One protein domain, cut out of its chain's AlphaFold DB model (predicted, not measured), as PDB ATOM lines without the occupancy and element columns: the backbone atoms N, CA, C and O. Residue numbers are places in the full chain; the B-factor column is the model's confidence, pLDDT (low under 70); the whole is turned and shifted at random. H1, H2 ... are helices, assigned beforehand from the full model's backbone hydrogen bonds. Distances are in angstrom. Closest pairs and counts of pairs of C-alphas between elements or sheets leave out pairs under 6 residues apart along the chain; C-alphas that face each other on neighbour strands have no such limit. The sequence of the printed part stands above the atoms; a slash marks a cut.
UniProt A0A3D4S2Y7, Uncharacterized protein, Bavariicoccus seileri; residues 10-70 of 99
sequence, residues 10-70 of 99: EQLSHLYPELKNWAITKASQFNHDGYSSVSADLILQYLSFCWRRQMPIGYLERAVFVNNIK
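What this domain is: This is residues 10 to 70 of the 99 residues of an uncharacterized protein of Bavariicoccus seileri (UniProt A0A3D4S2Y7). Two helices, H2 and H3, meet at a steep angle, the first residues of H3 packing on H2 partway along its length, with the short helix H1 at the first end of H2. The last helix, H4, is set off on the opposite side of this pair from H1 and runs much the same way as H2. The printed part has 61 residues with four named helices, H1, H2, H3 and H4 in chain order, no named strand, and the class all helix. It is compact, with a radius of gyration of the C-alphas of 11.4 A, and only just elongated, with spans of 33 by 22 by 19 A.

How they stand to each other: H1, residues 10 to 15, and H2, residues 17 to 32, only just touch, only at the corner, with 3 pairs of C-alphas within 8 A; the closest are those of Ser 13 and Lys 20, 5.6 A apart. H3, residues 40 to 51, touches H2 at a steep tilt of 60 degrees, opposite ways, the closest C-alphas being those of Ala 23 and Ala 40, 4.9 A apart. H1 and H3 only just touch, with 3 pairs within 8 A, about perpendicular at 74 degrees; the closest C-alphas, of Leu 12 and Ser 48, are 6.9 A apart. H4, residues 59 to 67, is close to H3 but not clearly touching, the closest C-alphas being those of Leu 47 and Val 66, 7.9 A apart. H2 and H4 are near each other, with 8 pairs of C-alphas within 10 A, while H1 and H4 are apart. In H1, H2, H3 and H4 every O i to N i+4 pair is within hydrogen-bond range.

Where its parts are: H1 begins at C-alpha 10 (39.653, 9.173, 19.896). H2 is 23.4 A long, H3 16.5 A and H4 12.3 A. H4 ends at C-alpha 67 (57.412, 0.662, 24.286).

The domain as a whole: The C-alphas of Gly 34 and Ile 57, the two farthest apart, are 33.1 A apart. The printed part has no cut and no long link. No printed residue is under 70 in pLDDT.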
ATOM      1  N   GLU A  10      39.734   8.130  20.919       78.69
ATOM      2  CA  GLU A  10      39.653   9.173  19.896       78.69
ATOM      3  C   GLU A  10      40.368  10.447  20.354       78.69
ATOM      4  O   GLU A  10      41.181  11.000  19.611       78.69
ATOM      5  N   GLN A  11      40.132  10.887  21.594       80.94
ATOM      6  CA  GLN A  11      40.812  12.049  22.171       80.94
ATOM      7  C   GLN A  11      42.324  11.832  22.248       80.94
ATOM      8  O   GLN A  11      43.096  12.725  21.908       80.94
ATOM      9  N   LEU A  12      42.754  10.632  22.633       81.06
ATOM     10  CA  LEU A  12      44.160  10.251  22.730       81.06
ATOM     11  C   LEU A  12      44.847  10.313  21.357       81.06
ATOM     12  O   LEU A  12      45.949  10.844  21.238       81.06
ATOM     13  N   SER A  13      44.150   9.864  20.312       77.06
ATOM     14  CA  SER A  13      44.615   9.938  18.922       77.06
ATOM     15  C   SER A  13      44.669  11.368  18.376       77.06
ATOM     16  O   SER A  13      45.533  11.679  17.559       77.06
ATOM     17  N   HIS A  14      43.752  12.239  18.806       80.44
ATOM     18  CA  HIS A  14      43.742  13.653  18.425       80.44
ATOM     19  C   HIS A  14      44.828  14.464  19.136       80.44
ATOM     20  O   HIS A  14      45.456  15.319  18.514       80.44
ATOM     21  N   LEU A  15      45.047  14.200  20.425       79.00
ATOM     22  CA  LEU A  15      46.046  14.890  21.242       79.00
ATOM     23  C   LEU A  15      47.476  14.458  20.895       79.00
ATOM     24  O   LEU A  15      48.392  15.269  21.005       79.00
ATOM     25  N   TYR A  16      47.656  13.208  20.458       81.94
ATOM     26  CA  TYR A  16      48.961  12.619  20.151       81.94
ATOM     27  C   TYR A  16      48.905  11.810  18.842       81.94
ATOM     28  O   TYR A  16      48.854  10.575  18.867       81.94
ATOM     29  N   PRO A  17      48.920  12.473  17.674       84.81
ATOM     30  CA  PRO A  17      48.858  11.804  16.372       84.81
ATOM     31  C   PRO A  17      49.975  10.771  16.166       84.81
ATOM     32  O   PRO A  17      49.776   9.744  15.513       84.81
ATOM     33  N   GLU A  18      51.149  11.006  16.754       86.94
ATOM     34  CA  GLU A  18      52.276  10.077  16.738       86.94
ATOM     35  C   GLU A  18      51.962   8.735  17.413       86.94
ATOM     36  O   GLU A  18      52.453   7.702  16.954       86.94
ATOM     37  N   LEU A  19      51.099   8.716  18.439       87.19
ATOM     38  CA  LEU A  19      50.684   7.476  19.100       87.19
ATOM     39  C   LEU A  19      49.827   6.612  18.187       87.19
ATOM     40  O   LEU A  19      49.946   5.391  18.226       87.19
ATOM     41  N   LYS A  20      49.008   7.224  17.325       89.62
ATOM     42  CA  LYS A  20      48.210   6.484  16.346       89.62
ATOM     43  C   LYS A  20      49.108   5.751  15.349       89.62
ATOM     44  O   LYS A  20      48.928   4.558  15.119       89.62
ATOM     45  N   ASN A  21      50.103   6.444  14.796       91.19
ATOM     46  CA  ASN A  21      51.058   5.831  13.870       91.19
ATOM     47  C   ASN A  21      51.888   4.743  14.560       91.19
ATOM     48  O   ASN A  21      52.054   3.654  14.012       91.19
ATOM     49  N   TRP A  22      52.348   5.009  15.785       92.94
ATOM     50  CA  TRP A  22      53.054   4.022  16.595       92.94
ATOM     51  C   TRP A  22      52.197   2.775  16.859       92.94
ATOM     52  O   TRP A  22      52.682   1.662  16.673       92.94
ATOM     53  N   ALA A  23      50.916   2.939  17.211       93.44
ATOM     54  CA  ALA A  23      50.000   1.828  17.467       93.44
ATOM     55  C   ALA A  23      49.785   0.961  16.219       93.44
ATOM     56  O   ALA A  23      49.757  -0.262  16.324       93.44
ATOM     57  N   ILE A  24      49.706   1.569  15.030       94.56
ATOM     58  CA  ILE A  24      49.636   0.835  13.756       94.56
ATOM     59  C   ILE A  24      50.896  -0.011  13.545       94.56
ATOM     60  O   ILE A  24      50.802  -1.201  13.238       94.56
ATOM     61  N   THR A  25      52.082   0.572  13.741       94.88
ATOM     62  CA  THR A  25      53.348  -0.164  13.610       94.88
ATOM     63  C   THR A  25      53.452  -1.292  14.635       94.88
ATOM     64  O   THR A  25      53.825  -2.407  14.279       94.88
ATOM     65  N   LYS A  26      53.075  -1.029  15.888       94.31
ATOM     66  CA  LYS A  26      53.125  -2.011  16.972       94.31
ATOM     67  C   LYS A  26      52.144  -3.161  16.746       94.31
ATOM     68  O   LYS A  26      52.521  -4.316  16.907       94.31
ATOM     69  N   ALA A  27      50.924  -2.868  16.296       94.69
ATOM     70  CA  ALA A  27      49.962  -3.893  15.905       94.69
ATOM     71  C   ALA A  27      50.509  -4.757  14.762       94.69
ATOM     72  O   ALA A  27      50.426  -5.977  14.823       94.69
ATOM     73  N   SER A  28      51.124  -4.155  13.738       95.31
ATOM     74  CA  SER A  28      51.761  -4.910  12.647       95.31
ATOM     75  C   SER A  28      52.853  -5.860  13.156       95.31
ATOM     76  O   SER A  28      52.904  -7.015  12.740       95.31
ATOM     77  N   GLN A  29      53.675  -5.404  14.107       94.62
ATOM     78  CA  GLN A  29      54.681  -6.241  14.761       94.62
ATOM     79  C   GLN A  29      54.038  -7.431  15.486       94.62
ATOM     80  O   GLN A  29      54.392  -8.572  15.215       94.62
ATOM     81  N   PHE A  30      53.039  -7.187  16.333       94.19
ATOM     82  CA  PHE A  30      52.348  -8.263  17.048       94.19
ATOM     83  C   PHE A  30      51.658  -9.255  16.106       94.19
ATOM     84  O   PHE A  30      51.709 -10.462  16.330       94.19
ATOM     85  N   ASN A  31      51.071  -8.769  15.012       93.56
ATOM     86  CA  ASN A  31      50.492  -9.625  13.980       93.56
ATOM     87  C   ASN A  31      51.553 -10.520  13.321       93.56
ATOM     88  O   ASN A  31      51.290 -11.697  13.083       93.56
ATOM     89  N   HIS A  32      52.749  -9.985  13.055       93.94
ATOM     90  CA  HIS A  32      53.879 -10.765  12.544       93.94
ATOM     91  C   HIS A  32      54.344 -11.836  13.541       93.94
ATOM     92  O   HIS A  32      54.633 -12.960  13.134       93.94
ATOM     93  N   ASP A  33      54.331 -11.518  14.836       91.88
ATOM     94  CA  ASP A  33      54.728 -12.419  15.926       91.88
ATOM     95  C   ASP A  33      53.656 -13.486  16.260       91.88
ATOM     96  O   ASP A  33      53.852 -14.320  17.144       91.88
ATOM     97  N   GLY A  34      52.535 -13.505  15.526       92.00
ATOM     98  CA  GLY A  34      51.481 -14.522  15.621       92.00
ATOM     99  C   GLY A  34      50.207 -14.073  16.341       92.00
ATOM    100  O   GLY A  34      49.249 -14.841  16.427       92.00
ATOM    101  N   TYR A  35      50.145 -12.827  16.811       91.88
ATOM    102  CA  TYR A  35      48.999 -12.265  17.529       91.88
ATOM    103  C   TYR A  35      48.051 -11.518  16.584       91.88
ATOM    104  O   TYR A  35      47.853 -10.309  16.702       91.88
ATOM    105  N   SER A  36      47.445 -12.255  15.650       88.00
ATOM    106  CA  SER A  36      46.602 -11.721  14.563       88.00
ATOM    107  C   SER A  36      45.366 -10.924  15.013       88.00
ATOM    108  O   SER A  36      44.772 -10.186  14.229       88.00
ATOM    109  N   SER A  37      44.944 -11.088  16.268       87.44
ATOM    110  CA  SER A  37      43.803 -10.386  16.859       87.44
ATOM    111  C   SER A  37      44.151  -8.996  17.398       87.44
ATOM    112  O   SER A  37      43.256  -8.274  17.839       87.44
ATOM    113  N   VAL A  38      45.433  -8.613  17.417       92.19
ATOM    114  CA  VAL A  38      45.868  -7.331  17.978       92.19
ATOM    115  C   VAL A  38      45.757  -6.230  16.925       92.19
ATOM    116  O   VAL A  38      46.520  -6.168  15.959       92.19
ATOM    117  N   SER A  39      44.803  -5.321  17.133       93.81
ATOM    118  CA  SER A  39      44.589  -4.144  16.287       93.81
ATOM    119  C   SER A  39      45.177  -2.872  16.907       93.81
ATOM    120  O   SER A  39      45.361  -2.769  18.121       93.81
ATOM    121  N   ALA A  40      45.439  -1.865  16.069       92.94
ATOM    122  CA  ALA A  40      45.851  -0.542  16.543       92.94
ATOM    123  C   ALA A  40      44.789   0.081  17.466       92.94
ATOM    124  O   ALA A  40      45.132   0.699  18.473       92.94
ATOM    125  N   ASP A  41      43.507  -0.139  17.161       91.62
ATOM    126  CA  ASP A  41      42.392   0.342  17.977       91.62
ATOM    127  C   ASP A  41      42.390  -0.304  19.365       91.62
ATOM    128  O   ASP A  41      42.198   0.395  20.357       91.62
ATOM    129  N   LEU A  42      42.681  -1.607  19.462       91.50
ATOM    130  CA  LEU A  42      42.810  -2.297  20.746       91.50
ATOM    131  C   LEU A  42      43.946  -1.705  21.590       91.50
ATOM    132  O   LEU A  42      43.780  -1.477  22.787       91.50
ATOM    133  N   ILE A  43      45.090  -1.412  20.967       93.50
ATOM    134  CA  ILE A  43      46.229  -0.783  21.647       93.50
ATOM    135  C   ILE A  43      45.851   0.617  22.154       93.50
ATOM    136  O   ILE A  43      46.169   0.969  23.289       93.50
ATOM    137  N   LEU A  44      45.141   1.415  21.353       92.12
ATOM    138  CA  LEU A  44      44.684   2.749  21.759       92.12
ATOM    139  C   LEU A  44      43.635   2.685  22.877       92.12
ATOM    140  O   LEU A  44      43.689   3.488  23.810       92.12
ATOM    141  N   GLN A  45      42.726   1.709  22.832       91.00
ATOM    142  CA  GLN A  45      41.783   1.435  23.917       91.00
ATOM    143  C   GLN A  45      42.510   1.079  25.213       91.00
ATOM    144  O   GLN A  45      42.223   1.666  26.257       91.00
ATOM    145  N   TYR A  46      43.505   0.199  25.142       92.38
ATOM    146  CA  TYR A  46      44.332  -0.153  26.289       92.38
ATOM    147  C   TYR A  46      45.071   1.065  26.869       92.38
ATOM    148  O   TYR A  46      44.998   1.325  28.069       92.38
ATOM    149  N   LEU A  47      45.713   1.878  26.026       91.19
ATOM    150  CA  LEU A  47      46.392   3.103  26.464       91.19
ATOM    151  C   LEU A  47      45.438   4.091  27.140       91.19
ATOM    152  O   LEU A  47      45.770   4.652  28.187       91.19
ATOM    153  N   SER A  48      44.241   4.265  26.574       89.69
ATOM    154  CA  SER A  48      43.195   5.110  27.154       89.69
ATOM    155  C   SER A  48      42.782   4.618  28.542       89.69
ATOM    156  O   SER A  48      42.658   5.409  29.476       89.69
ATOM    157  N   PHE A  49      42.677   3.296  28.719       89.12
ATOM    158  CA  PHE A  49      42.379   2.672  30.000       89.12
ATOM    159  C   PHE A  49      43.499   2.901  31.022       89.12
ATOM    160  O   PHE A  49      43.222   3.323  32.148       89.12
ATOM    161  N   CYS A  50      44.759   2.694  30.633       88.88
ATOM    162  CA  CYS A  50      45.912   2.901  31.509       88.88
ATOM    163  C   CYS A  50      46.038   4.358  31.965       88.88
ATOM    164  O   CYS A  50      46.307   4.628  33.135       88.88
ATOM    165  N   TRP A  51      45.835   5.310  31.054       88.94
ATOM    166  CA  TRP A  51      46.021   6.734  31.336       88.94
ATOM    167  C   TRP A  51      44.770   7.425  31.871       88.94
ATOM    168  O   TRP A  51      44.837   8.597  32.239       88.94
ATOM    169  N   ARG A  52      43.659   6.691  32.007       82.25
ATOM    170  CA  ARG A  52      42.378   7.191  32.512       82.25
ATOM    171  C   ARG A  52      42.491   7.906  33.858       82.25
ATOM    172  O   ARG A  52      41.809   8.893  34.100       82.25
ATOM    173  N   ARG A  53      43.323   7.380  34.764       73.69
ATOM    174  CA  ARG A  53      43.516   7.958  36.106       73.69
ATOM    175  C   ARG A  53      44.627   8.995  36.141       73.69
ATOM    176  O   ARG A  53      44.492  10.008  36.821       73.69
ATOM    177  N   GLN A  54      45.732   8.712  35.462       78.88
ATOM    178  CA  GLN A  54      46.882   9.597  35.427       78.88
ATOM    179  C   GLN A  54      47.739   9.283  34.206       78.88
ATOM    180  O   GLN A  54      48.376   8.234  34.125       78.88
ATOM    181  N   MET A  55      47.778  10.222  33.268       81.38
ATOM    182  CA  MET A  55      48.713  10.171  32.155       81.38
ATOM    183  C   MET A  55      50.114  10.579  32.639       81.38
ATOM    184  O   MET A  55      50.230  11.579  33.360       81.38
ATOM    185  N   PRO A  56      51.191   9.871  32.244       81.88
ATOM    186  CA  PRO A  56      52.548  10.315  32.545       81.88
ATOM    187  C   PRO A  56      52.801  11.701  31.944       81.88
ATOM    188  O   PRO A  56      52.479  11.945  30.777       81.88
ATOM    189  N   ILE A  57      53.363  12.619  32.734       81.75
ATOM    190  CA  ILE A  57      53.559  14.025  32.340       81.75
ATOM    191  C   ILE A  57      54.758  14.142  31.392       81.75
ATOM    192  O   ILE A  57      54.710  14.899  30.416       81.75
ATOM    193  N   GLY A  58      55.814  13.362  31.637       86.31
ATOM    194  CA  GLY A  58      57.023  13.375  30.825       86.31
ATOM    195  C   GLY A  58      56.844  12.660  29.487       86.31
ATOM    196  O   GLY A  58      56.324  11.548  29.421       86.31
ATOM    197  N   TYR A  59      57.349  13.262  28.408       84.06
ATOM    198  CA  TYR A  59      57.390  12.612  27.093       84.06
ATOM    199  C   TYR A  59      58.170  11.288  27.131       84.06
ATOM    200  O   TYR A  59      57.689  10.273  26.631       84.06
ATOM    201  N   LEU A  60      59.344  11.279  27.773       86.88
ATOM    202  CA  LEU A  60      60.177  10.079  27.896       86.88
ATOM    203  C   LEU A  60      59.484   8.980  28.704       86.88
ATOM    204  O   LEU A  60      59.559   7.816  28.331       86.88
ATOM    205  N   GLU A  61      58.767   9.341  29.767       87.31
ATOM    206  CA  GLU A  61      58.003   8.386  30.575       87.31
ATOM    207  C   GLU A  61      56.896   7.732  29.746       87.31
ATOM    208  O   GLU A  61      56.739   6.513  29.786       87.31
ATOM    209  N   ARG A  62      56.176   8.520  28.931       88.06
ATOM    210  CA  ARG A  62      55.182   7.986  27.990       88.06
ATOM    211  C   ARG A  62      55.824   7.062  26.965       88.06
ATOM    212  O   ARG A  62      55.320   5.968  26.755       88.06
ATOM    213  N   ALA A  63      56.941   7.470  26.364       87.31
ATOM    214  CA  ALA A  63      57.656   6.660  25.380       87.31
ATOM    215  C   ALA A  63      58.130   5.323  25.975       87.31
ATOM    216  O   ALA A  63      57.969   4.271  25.361       87.31
ATOM    217  N   VAL A  64      58.679   5.347  27.191       89.62
ATOM    218  CA  VAL A  64      59.083   4.136  27.915       89.62
ATOM    219  C   VAL A  64      57.868   3.267  28.221       89.62
ATOM    220  O   VAL A  64      57.928   2.062  27.998       89.62
ATOM    221  N   PHE A  65      56.760   3.852  28.681       90.81
ATOM    222  CA  PHE A  65      55.531   3.110  28.959       90.81
ATOM    223  C   PHE A  65      55.024   2.378  27.713       90.81
ATOM    224  O   PHE A  65      54.899   1.157  27.735       90.81
ATOM    225  N   VAL A  66      54.797   3.101  26.608       91.06
ATOM    226  CA  VAL A  66      54.223   2.505  25.391       91.06
ATOM    227  C   VAL A  66      55.138   1.434  24.793       91.06
ATOM    228  O   VAL A  66      54.666   0.381  24.378       91.06
ATOM    229  N   ASN A  67      56.459   1.638  24.820       89.44
ATOM    230  CA  ASN A  67      57.412   0.662  24.286       89.44
ATOM    231  C   ASN A  67      57.496  -0.634  25.103       89.44
ATOM    232  O   ASN A  67      57.904  -1.655  24.551       89.44
ATOM    233  N   ASN A  68      57.109  -0.607  26.380       92.00
ATOM    234  CA  ASN A  68      57.124  -1.780  27.253       92.00
ATOM    235  C   ASN A  68      55.808  -2.572  27.250       92.00
ATOM    236  O   ASN A  68      55.727  -3.575  27.957       92.00
ATOM    237  N   ILE A  69      54.807  -2.155  26.467       91.75
ATOM    238  CA  ILE A  69      53.550  -2.897  26.319       91.75
ATOM    239  C   ILE A  69      53.829  -4.265  25.706       91.75
ATOM    240  O   ILE A  69      54.445  -4.365  24.636       91.75
ATOM    241  N   LYS A  70      53.325  -5.300  26.379       92.31
ATOM    242  CA  LYS A  70      53.345  -6.688  25.932       92.31
ATOM    243  C   LYS A  70      51.966  -7.109  25.450       92.31
ATOM    244  O   LYS A  70      50.945  -6.492  25.736       92.31
TER     245      LYS A  70